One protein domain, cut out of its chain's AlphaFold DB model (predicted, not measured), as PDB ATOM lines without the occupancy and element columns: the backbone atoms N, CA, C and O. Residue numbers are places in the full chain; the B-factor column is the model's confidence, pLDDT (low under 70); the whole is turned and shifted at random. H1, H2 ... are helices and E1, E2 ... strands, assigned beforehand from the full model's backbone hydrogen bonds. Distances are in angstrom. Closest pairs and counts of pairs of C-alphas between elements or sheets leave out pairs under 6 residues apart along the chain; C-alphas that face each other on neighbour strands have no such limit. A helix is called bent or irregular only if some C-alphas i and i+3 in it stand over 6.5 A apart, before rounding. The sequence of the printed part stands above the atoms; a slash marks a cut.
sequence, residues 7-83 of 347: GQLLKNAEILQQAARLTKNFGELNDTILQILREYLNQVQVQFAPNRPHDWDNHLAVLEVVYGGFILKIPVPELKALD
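What this domain is: This is residues 7 to 83 of the 347 residues of an uncharacterized protein of Candidatus Woesebacteria bacterium (UniProt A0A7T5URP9). A small antiparallel sheet, E1-E2-E3, is covered on one face by the helical hairpin H1 and H2, making two layers; H3 follows E3 and only grazes the sheet. The strands form a meander, each the antiparallel neighbour of the one before. The 77 printed residues run H1 H2 E1 E2 E3 H3, mixed helices and strands. The whole is compact, radius of gyration of the C-alphas 11.9 A, spanning 29 by 29 by 23 A.

Where its parts are: E1 is residues 45 to 48, E2 62 to 67 and E3 70 to 75, 16.7 A. H1, residues 7 to 23, 24.2 A, begins at C-alpha 7 (-33.639, 18.562, 10.857). H2, residues 27 to 43, 23.9 A, is irregular: C-alphas 39 and 42 are 8.3 A apart. H3, residues 76 to 82, ends at C-alpha 82 (-23.385, 38.148, 8.307).

How they stand to each other: Within hydrogen-bond range are N 47 and O 64, 3.0 A, between E1 and E2, and N 65 and O 72, 2.9 A, between E2 and E3. H1 lies over E3, height over the sheet 7.1 A; its closest C-alphas to E3 are Glu 14 and Leu 72, 6.4 A. H1 and H2 touch, closest C-alphas Leu 16 and Leu 29, 5.4 A, at a shallow tilt of 30 degrees, opposite ways. Every O i to N i+4 pair is within range in H1 and H3, 10 of 13 in H2.

The domain as a whole: The farthest C-alphas, Thr 23 and Asn 42, are 31.3 A apart. The printed part has no cut; the link E1 to E2 is long. Residues 42, 53 and 55 have pLDDT under 70.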
ATOM      1  N   GLY A   7     -33.662  19.024   9.467       78.44
ATOM      2  CA  GLY A   7     -33.639  18.562  10.857       78.44
ATOM      3  C   GLY A   7     -32.225  18.316  11.401       78.44
ATOM      4  O   GLY A   7     -31.938  18.667  12.543       78.44
ATOM      5  N   GLN A   8     -31.309  17.768  10.592       83.00
ATOM      6  CA  GLN A   8     -29.904  17.615  10.995       83.00
ATOM      7  C   GLN A   8     -29.182  18.957  11.087       83.00
ATOM      8  O   GLN A   8     -28.384  19.146  12.002       83.00
ATOM      9  N   LEU A   9     -29.454  19.886  10.167       83.75
ATOM     10  CA  LEU A   9     -28.860  21.222  10.205       83.75
ATOM     11  C   LEU A   9     -29.280  21.982  11.468       83.75
ATOM     12  O   LEU A   9     -28.422  22.538  12.146       83.75
ATOM     13  N   LEU A  10     -30.563  21.939  11.836       79.88
ATOM     14  CA  LEU A  10     -31.073  22.581  13.051       79.88
ATOM     15  C   LEU A  10     -30.493  21.965  14.327       79.88
ATOM     16  O   LEU A  10     -30.052  22.698  15.209       79.88
ATOM     17  N   LYS A  11     -30.411  20.630  14.400       82.50
ATOM     18  CA  LYS A  11     -29.775  19.935  15.527       82.50
ATOM     19  C   LYS A  11     -28.296  20.310  15.665       82.50
ATOM     20  O   LYS A  11     -27.811  20.531  16.772       82.50
ATOM     21  N   ASN A  12     -27.578  20.407  14.548       84.62
ATOM     22  CA  ASN A  12     -26.182  20.840  14.553       84.62
ATOM     23  C   ASN A  12     -26.055  22.305  14.982       84.62
ATOM     24  O   ASN A  12     -25.184  22.615  15.785       84.62
ATOM     25  N   ALA A  13     -26.933  23.189  14.500       83.12
ATOM     26  CA  ALA A  13     -26.938  24.597  14.885       83.12
ATOM     27  C   ALA A  13     -27.193  24.778  16.390       83.12
ATOM     28  O   ALA A  13     -26.542  25.603  17.018       83.12
ATOM     29  N   GLU A  14     -28.074  23.978  16.994       81.81
ATOM     30  CA  GLU A  14     -28.310  23.996  18.441       81.81
ATOM     31  C   GLU A  14     -27.050  23.607  19.237       81.81
ATOM     32  O   GLU A  14     -26.654  24.315  20.167       81.81
ATOM     33  N   ILE A  15     -26.373  22.526  18.835       83.25
ATOM     34  CA  ILE A  15     -25.119  22.070  19.460       83.25
ATOM     35  C   ILE A  15     -24.020  23.126  19.293       83.25
ATOM     36  O   ILE A  15     -23.350  23.497  20.259       83.25
ATOM     37  N   LEU A  16     -23.859  23.651  18.076       83.12
ATOM     38  CA  LEU A  16     -22.886  24.694  17.763       83.12
ATOM     39  C   LEU A  16     -23.187  25.987  18.523       83.12
ATOM     40  O   LEU A  16     -22.258  26.661  18.949       83.12
ATOM     41  N   GLN A  17     -24.456  26.315  18.771       82.00
ATOM     42  CA  GLN A  17     -24.831  27.482  19.562       82.00
ATOM     43  C   GLN A  17     -24.430  27.331  21.031       82.00
ATOM     44  O   GLN A  17     -23.968  28.295  21.648       82.00
ATOM     45  N   GLN A  18     -24.571  26.133  21.600       81.69
ATOM     46  CA  GLN A  18     -24.087  25.847  22.951       81.69
ATOM     47  C   GLN A  18     -22.555  25.907  23.012       81.69
ATOM     48  O   GLN A  18     -22.004  26.557  23.902       81.69
ATOM     49  N   ALA A  19     -21.868  25.307  22.036       77.69
ATOM     50  CA  ALA A  19     -20.411  25.324  21.951       77.69
ATOM     51  C   ALA A  19     -19.853  26.744  21.753       77.69
ATOM     52  O   ALA A  19     -18.930  27.142  22.461       77.69
ATOM     53  N   ALA A  20     -20.447  27.541  20.864       79.81
ATOM     54  CA  ALA A  20     -20.033  28.913  20.578       79.81
ATOM     55  C   ALA A  20     -20.172  29.834  21.798       79.81
ATOM     56  O   ALA A  20     -19.324  30.693  22.026       79.81
ATOM     57  N   ARG A  21     -21.191  29.626  22.646       79.31
ATOM     58  CA  ARG A  21     -21.323  30.363  23.918       79.31
ATOM     59  C   ARG A  21     -20.175  30.079  24.887       79.31
ATOM     60  O   ARG A  21     -19.801  30.968  25.646       79.31
ATOM     61  N   LEU A  22     -19.631  28.865  24.860       78.69
ATOM     62  CA  LEU A  22     -18.526  28.451  25.725       78.69
ATOM     63  C   LEU A  22     -17.169  28.894  25.167       78.69
ATOM     64  O   LEU A  22     -16.309  29.339  25.922       78.69
ATOM     65  N   THR A  23     -16.977  28.791  23.852       78.81
ATOM     66  CA  THR A  23     -15.681  29.024  23.193       78.81
ATOM     67  C   THR A  23     -15.524  30.430  22.618       78.81
ATOM     68  O   THR A  23     -14.420  30.810  22.237       78.81
ATOM     69  N   LYS A  24     -16.615  31.203  22.536       76.50
ATOM     70  CA  LYS A  24     -16.724  32.470  21.792       76.50
ATOM     71  C   LYS A  24     -16.377  32.353  20.300       76.50
ATOM     72  O   LYS A  24     -16.136  33.370  19.654       76.50
ATOM     73  N   ASN A  25     -16.361  31.141  19.741       78.50
ATOM     74  CA  ASN A  25     -16.155  30.916  18.315       78.50
ATOM     75  C   ASN A  25     -17.498  30.648  17.628       78.50
ATOM     76  O   ASN A  25     -18.132  29.624  17.871       78.50
ATOM     77  N   PHE A  26     -17.913  31.576  16.770       77.69
ATOM     78  CA  PHE A  26     -19.210  31.549  16.095       77.69
ATOM     79  C   PHE A  26     -19.112  31.181  14.608       77.69
ATOM     80  O   PHE A  26     -20.143  31.109  13.956       77.69
ATOM     81  N   GLY A  27     -17.915  30.924  14.060       80.25
ATOM     82  CA  GLY A  27     -17.715  30.719  12.615       80.25
ATOM     83  C   GLY A  27     -18.587  29.604  12.027       80.25
ATOM     84  O   GLY A  27     -19.467  29.869  11.212       80.25
ATOM     85  N   GLU A  28     -18.424  28.370  12.513       81.12
ATOM     86  CA  GLU A  28     -19.197  27.214  12.021       81.12
ATOM     87  C   GLU A  28     -20.702  27.325  12.316       81.12
ATOM     88  O   GLU A  28     -21.539  26.842  11.545       81.12
ATOM     89  N   LEU A  29     -21.061  27.974  13.430       82.44
ATOM     90  CA  LEU A  29     -22.454  28.266  13.753       82.44
ATOM     91  C   LEU A  29     -23.052  29.213  12.710       82.44
ATOM     92  O   LEU A  29     -24.125  28.931  12.187       82.44
ATOM     93  N   ASN A  30     -22.352  30.299  12.387       83.50
ATOM     94  CA  ASN A  30     -22.795  31.303  11.430       83.50
ATOM     95  C   ASN A  30     -22.975  30.698  10.036       83.50
ATOM     96  O   ASN A  30     -24.013  30.917   9.417       83.50
ATOM     97  N   ASP A  31     -22.035  29.866   9.584       84.06
ATOM     98  CA  ASP A  31     -22.145  29.163   8.300       84.06
ATOM     99  C   ASP A  31     -23.367  28.235   8.265       84.06
ATOM    100  O   ASP A  31     -24.119  28.208   7.287       84.06
ATOM    101  N   THR A  32     -23.620  27.518   9.364       84.44
ATOM    102  CA  THR A  32     -24.788  26.635   9.488       84.44
ATOM    103  C   THR A  32     -26.096  27.432   9.499       84.44
ATOM    104  O   THR A  32     -27.057  27.051   8.829       84.44
ATOM    105  N   ILE A  33     -26.140  28.561  10.215       82.31
ATOM    106  CA  ILE A  33     -27.289  29.477  10.243       82.31
ATOM    107  C   ILE A  33     -27.576  30.014   8.837       82.31
ATOM    108  O   ILE A  33     -28.720  29.959   8.379       82.31
ATOM    109  N   LEU A  34     -26.546  30.500   8.141       83.75
ATOM    110  CA  LEU A  34     -26.667  31.011   6.778       83.75
ATOM    111  C   LEU A  34     -27.160  29.926   5.822       83.75
ATOM    112  O   LEU A  34     -28.021  30.205   4.992       83.75
ATOM    113  N   GLN A  35     -26.676  28.690   5.956       84.69
ATOM    114  CA  GLN A  35     -27.147  27.578   5.136       84.69
ATOM    115  C   GLN A  35     -28.639  27.293   5.359       84.69
ATOM    116  O   GLN A  35     -29.393  27.191   4.389       84.69
ATOM    117  N   ILE A  36     -29.083  27.209   6.619       81.69
ATOM    118  CA  ILE A  36     -30.496  26.978   6.961       81.69
ATOM    119  C   ILE A  36     -31.369  28.083   6.366       81.69
ATOM    120  O   ILE A  36     -32.360  27.803   5.691       81.69
ATOM    121  N   LEU A  37     -30.992  29.339   6.596       78.50
ATOM    122  CA  LEU A  37     -31.763  30.487   6.144       78.50
ATOM    123  C   LEU A  37     -31.735  30.644   4.617       78.50
ATOM    124  O   LEU A  37     -32.744  31.037   4.054       78.50
ATOM    125  N   ARG A  38     -30.643  30.327   3.916       79.81
ATOM    126  CA  ARG A  38     -30.594  30.425   2.444       79.81
ATOM    127  C   ARG A  38     -31.395  29.321   1.760       79.81
ATOM    128  O   ARG A  38     -32.118  29.601   0.811       79.81
ATOM    129  N   GLU A  39     -31.276  28.081   2.229       80.38
ATOM    130  CA  GLU A  39     -31.860  26.920   1.542       80.38
ATOM    131  C   GLU A  39     -33.292  26.594   1.997       80.38
ATOM    132  O   GLU A  39     -34.060  26.014   1.230       80.38
ATOM    133  N   TYR A  40     -33.667  26.951   3.231       79.31
ATOM    134  CA  TYR A  40     -34.903  26.473   3.861       79.31
ATOM    135  C   TYR A  40     -35.770  27.585   4.456       79.31
ATOM    136  O   TYR A  40     -36.697  27.279   5.210       79.31
ATOM    137  N   LEU A  41     -35.544  28.860   4.092       74.94
ATOM    138  CA  LEU A  41     -36.314  29.989   4.633       74.94
ATOM    139  C   LEU A  41     -37.818  29.743   4.569       74.94
ATOM    140  O   LEU A  41     -38.508  30.010   5.541       74.94
ATOM    141  N   ASN A  42     -38.329  29.206   3.458       68.69
ATOM    142  CA  ASN A  42     -39.761  28.987   3.237       68.69
ATOM    143  C   ASN A  42     -40.363  27.865   4.098       68.69
ATOM    144  O   ASN A  42     -41.568  27.870   4.316       68.69
ATOM    145  N   GLN A  43     -39.539  26.954   4.620       72.25
ATOM    146  CA  GLN A  43     -39.978  25.804   5.420       72.25
ATOM    147  C   GLN A  43     -39.927  26.075   6.928       72.25
ATOM    148  O   GLN A  43     -40.549  25.349   7.698       72.25
ATOM    149  N   VAL A  44     -39.203  27.113   7.353       70.19
ATOM    150  CA  VAL A  44     -39.075  27.500   8.763       70.19
ATOM    151  C   VAL A  44     -40.012  28.657   9.117       70.19
ATOM    152  O   VAL A  44     -40.283  29.543   8.295       70.19
ATOM    153  N   GLN A  45     -40.499  28.664  10.356       73.25
ATOM    154  CA  GLN A  45     -41.187  29.810  10.940       73.25
ATOM    155  C   GLN A  45     -40.143  30.738  11.563       73.25
ATOM    156  O   GLN A  45     -39.226  30.274  12.234       73.25
ATOM    157  N   VAL A  46     -40.266  32.045  11.339       75.88
ATOM    158  CA  VAL A  46     -39.371  33.039  11.942       75.88
ATOM    159  C   VAL A  46     -40.209  34.042  12.717       75.88
ATOM    160  O   VAL A  46     -41.177  34.578  12.182       75.88
ATOM    161  N   GLN A  47     -39.848  34.280  13.974       74.56
ATOM    162  CA  GLN A  47     -40.551  35.201  14.868       74.56
ATOM    163  C   GLN A  47     -39.570  35.927  15.792       74.56
ATOM    164  O   GLN A  47     -38.437  35.485  15.970       74.56
ATOM    165  N   PHE A  48     -39.991  37.036  16.400       77.69
ATOM    166  CA  PHE A  48     -39.217  37.634  17.488       77.69
ATOM    167  C   PHE A  48     -39.333  36.778  18.751       77.69
ATOM    168  O   PHE A  48     -40.391  36.223  19.041       77.69
ATOM    169  N   ALA A  49     -38.241  36.687  19.511       76.06
ATOM    170  CA  ALA A  49     -38.257  35.997  20.791       76.06
ATOM    171  C   ALA A  49     -39.201  36.726  21.775       76.06
ATOM    172  O   ALA A  49     -39.016  37.924  21.993       76.06
ATOM    173  N   PRO A  50     -40.132  36.022  22.444       71.69
ATOM    174  CA  PRO A  50     -41.271  36.631  23.149       71.69
ATOM    175  C   PRO A  50     -40.911  37.538  24.341       71.69
ATOM    176  O   PRO A  50     -41.731  38.337  24.775       71.69
ATOM    177  N   ASN A  51     -39.687  37.430  24.868       78.38
ATOM    178  CA  ASN A  51     -39.190  38.220  26.004       78.38
ATOM    179  C   ASN A  51     -38.059  39.183  25.596       78.38
ATOM    180  O   ASN A  51     -37.186  39.513  26.403       78.38
ATOM    181  N   ARG A  52     -37.998  39.567  24.319       77.44
ATOM    182  CA  ARG A  52     -36.993  40.485  23.766       77.44
ATOM    183  C   ARG A  52     -37.689  41.616  23.010       77.44
ATOM    184  O   ARG A  52     -38.870  41.504  22.710       77.44
ATOM    185  N   PRO A  53     -36.989  42.716  22.694       68.44
ATOM    186  CA  PRO A  53     -37.558  43.751  21.839       68.44
ATOM    187  C   PRO A  53     -37.985  43.180  20.481       68.44
ATOM    188  O   PRO A  53     -37.212  42.477  19.830       68.44
ATOM    189  N   HIS A  54     -39.208  43.500  20.060       74.12
ATOM    190  CA  HIS A  54     -39.792  43.084  18.779       74.12
ATOM    191  C   HIS A  54     -39.575  44.154  17.701       74.12
ATOM    192  O   HIS A  54     -40.504  44.559  17.007       74.12
ATOM    193  N   ASP A  55     -38.352  44.667  17.618       69.25
ATOM    194  CA  ASP A  55     -37.989  45.750  16.713       69.25
ATOM    195  C   ASP A  55     -36.712  45.371  15.962       69.25
ATOM    196  O   ASP A  55     -35.686  45.069  16.567       69.25
ATOM    197  N   TRP A  56     -36.789  45.374  14.631       71.62
ATOM    198  CA  TRP A  56     -35.689  44.998  13.745       71.62
ATOM    199  C   TRP A  56     -34.461  45.902  13.902       71.62
ATOM    200  O   TRP A  56     -33.334  45.472  13.648       71.62
ATOM    201  N   ASP A  57     -34.657  47.154  14.310       72.44
ATOM    202  CA  ASP A  57     -33.572  48.125  14.463       72.44
ATOM    203  C   ASP A  57     -33.022  48.182  15.889       72.44
ATOM    204  O   ASP A  57     -32.014  48.837  16.156       72.44
ATOM    205  N   ASN A  58     -33.596  47.393  16.798       73.62
ATOM    206  CA  ASN A  58     -33.110  47.278  18.156       73.62
ATOM    207  C   ASN A  58     -31.904  46.326  18.248       73.62
ATOM    208  O   ASN A  58     -31.963  45.158  17.868       73.62
ATOM    209  N   HIS A  59     -30.807  46.814  18.831       79.94
ATOM    210  CA  HIS A  59     -29.570  46.052  19.029       79.94
ATOM    211  C   HIS A  59     -29.712  44.836  19.969       79.94
ATOM    212  O   HIS A  59     -28.836  43.975  19.990       79.94
ATOM    213  N   LEU A  60     -30.801  44.744  20.738       77.38
ATOM    214  CA  LEU A  60     -31.111  43.612  21.620       77.38
ATOM    215  C   LEU A  60     -32.152  42.651  21.031       77.38
ATOM    216  O   LEU A  60     -32.572  41.713  21.719       77.38
ATOM    217  N   ALA A  61     -32.604  42.886  19.799       73.94
ATOM    218  CA  ALA A  61     -33.581  42.025  19.155       73.94
ATOM    219  C   ALA A  61     -32.986  40.653  18.822       73.94
ATOM    220  O   ALA A  61     -31.853  40.525  18.347       73.94
ATOM    221  N   VAL A  62     -33.782  39.615  19.066       81.50
ATOM    222  CA  VAL A  62     -33.416  38.219  18.820       81.50
ATOM    223  C   VAL A  62     -34.546  37.547  18.057       81.50
ATOM    224  O   VAL A  62     -35.708  37.644  18.453       81.50
ATOM    225  N   LEU A  63     -34.184  36.855  16.985       83.31
ATOM    226  CA  LEU A  63     -35.075  36.027  16.189       83.31
ATOM    227  C   LEU A  63     -35.059  34.590  16.692       83.31
ATOM    228  O   LEU A  63     -34.008  34.060  17.047       83.31
ATOM    229  N   GLU A  64     -36.222  33.956  16.675       83.50
ATOM    230  CA  GLU A  64     -36.395  32.519  16.811       83.50
ATOM    231  C   GLU A  64     -36.747  31.939  15.441       83.50
ATOM    232  O   GLU A  64     -37.762  32.298  14.843       83.50
ATOM    233  N   VAL A  65     -35.890  31.046  14.946       81.81
ATOM    234  CA  VAL A  65     -36.163  30.202  13.782       81.81
ATOM    235  C   VAL A  65     -36.675  28.865  14.305       81.81
ATOM    236  O   VAL A  65     -35.948  28.144  14.991       81.81
ATOM    237  N   VAL A  66     -37.936  28.563  14.010       75.50
ATOM    238  CA  VAL A  66     -38.684  27.429  14.555       75.50
ATOM    239  C   VAL A  66     -39.026  26.444  13.442       75.50
ATOM    240  O   VAL A  66     -39.538  26.821  12.384       75.50
ATOM    241  N   TYR A  67     -38.761  25.163  13.692       76.94
ATOM    242  CA  TYR A  67     -39.177  24.065  12.823       76.94
ATOM    243  C   TYR A  67     -39.394  22.791  13.644       76.94
ATOM    244  O   TYR A  67     -38.460  22.244  14.238       76.94
ATOM    245  N   GLY A  68     -40.641  22.315  13.685       78.75
ATOM    246  CA  GLY A  68     -41.029  21.220  14.573       78.75
ATOM    247  C   GLY A  68     -40.753  21.580  16.037       78.75
ATOM    248  O   GLY A  68     -41.289  22.561  16.538       78.75
ATOM    249  N   GLY A  69     -39.907  20.794  16.710       77.06
ATOM    250  CA  GLY A  69     -39.483  21.037  18.098       77.06
ATOM    251  C   GLY A  69     -38.173  21.818  18.260       77.06
ATOM    252  O   GLY A  69     -37.749  22.040  19.389       77.06
ATOM    253  N   PHE A  70     -37.510  22.210  17.167       78.31
ATOM    254  CA  PHE A  70     -36.227  22.914  17.228       78.31
ATOM    255  C   PHE A  70     -36.429  24.430  17.216       78.31
ATOM    256  O   PHE A  70     -37.192  24.946  16.396       78.31
ATOM    257  N   ILE A  71     -35.710  25.133  18.097       81.44
ATOM    258  CA  ILE A  71     -35.711  26.599  18.193       81.44
ATOM    259  C   ILE A  71     -34.268  27.095  18.154       81.44
ATOM    260  O   ILE A  71     -33.494  26.875  19.084       81.44
ATOM    261  N   LEU A  72     -33.926  27.814  17.092       83.69
ATOM    262  CA  LEU A  72     -32.623  28.445  16.915       83.69
ATOM    263  C   LEU A  72     -32.743  29.951  17.173       83.69
ATOM    264  O   LEU A  72     -33.589  30.617  16.580       83.69
ATOM    265  N   LYS A  73     -31.889  30.491  18.052       85.31
ATOM    266  CA  LYS A  73     -31.914  31.916  18.432       85.31
ATOM    267  C   LYS A  73     -30.815  32.697  17.732       85.31
ATOM    268  O   LYS A  73     -29.648  32.360  17.912       85.31
ATOM    269  N   ILE A  74     -31.171  33.754  17.010       85.00
ATOM    270  CA  ILE A  74     -30.234  34.550  16.207       85.00
ATOM    271  C   ILE A  74     -30.391  36.033  16.570       85.00
ATOM    272  O   ILE A  74     -31.470  36.591  16.363       85.00
ATOM    273  N   PRO A  75     -29.361  36.701  17.112       84.12
ATOM    274  CA  PRO A  75     -29.379  38.150  17.292       84.12
ATOM    275  C   PRO A  75     -29.516  38.875  15.947       84.12
ATOM    276  O   PRO A  75     -28.789  38.593  14.994       84.12
ATOM    277  N   VAL A  76     -30.433  39.842  15.862       78.75
ATOM    278  CA  VAL A  76     -30.672  40.603  14.623       78.75
ATOM    279  C   VAL A  76     -29.420  41.358  14.143       78.75
ATOM    280  O   VAL A  76     -29.145  41.312  12.942       78.75
ATOM    281  N   PRO A  77     -28.617  42.012  15.011       78.12
ATOM    282  CA  PRO A  77     -27.394  42.689  14.569       78.12
ATOM    283  C   PRO A  77     -26.369  41.744  13.937       78.12
ATOM    284  O   PRO A  77     -25.715  42.112  12.965       78.12
ATOM    285  N   GLU A  78     -26.258  40.519  14.454       82.19
ATOM    286  CA  GLU A  78     -25.357  39.504  13.906       82.19
ATOM    287  C   GLU A  78     -25.841  39.046  12.530       82.19
ATOM    288  O   GLU A  78     -25.056  39.001  11.590       82.19
ATOM    289  N   LEU A  79     -27.149  38.815  12.362       81.31
ATOM    290  CA  LEU A  79     -27.722  38.485  11.055       81.31
ATOM    291  C   LEU A  79     -27.482  39.598  10.020       81.31
ATOM    292  O   LEU A  79     -27.119  39.300   8.882       81.31
ATOM    293  N   LYS A  80     -27.647  40.872  10.411       78.69
ATOM    294  CA  LYS A  80     -27.355  42.037   9.553       78.69
ATOM    295  C   LYS A  80     -25.884  42.072   9.121       78.69
ATOM    296  O   LYS A  80     -25.601  42.427   7.980       78.69
ATOM    297  N   ALA A  81     -24.966  41.723  10.023       82.81
ATOM    298  CA  ALA A  81     -23.530  41.717   9.756       82.81
ATOM    299  C   ALA A  81     -23.083  40.530   8.886       82.81
ATOM    300  O   ALA A  81     -22.149  40.671   8.101       82.81
ATOM    301  N   LEU A  82     -23.740  39.375   9.023       79.56
ATOM    302  CA  LEU A  82     -23.385  38.148   8.307       79.56
ATOM    303  C   LEU A  82     -23.784  38.178   6.832       79.56
ATOM    304  O   LEU A  82     -22.995  37.794   5.972       79.56
ATOM    305  N   ASP A  83     -25.015  38.593   6.537       77.00
ATOM    306  CA  ASP A  83     -25.528  38.618   5.169       77.00
ATOM    307  C   ASP A  83     -26.670  39.632   5.052       77.00
ATOM    308  O   ASP A  83     -27.813  39.379   5.446       77.00
TER     309      ASP A  83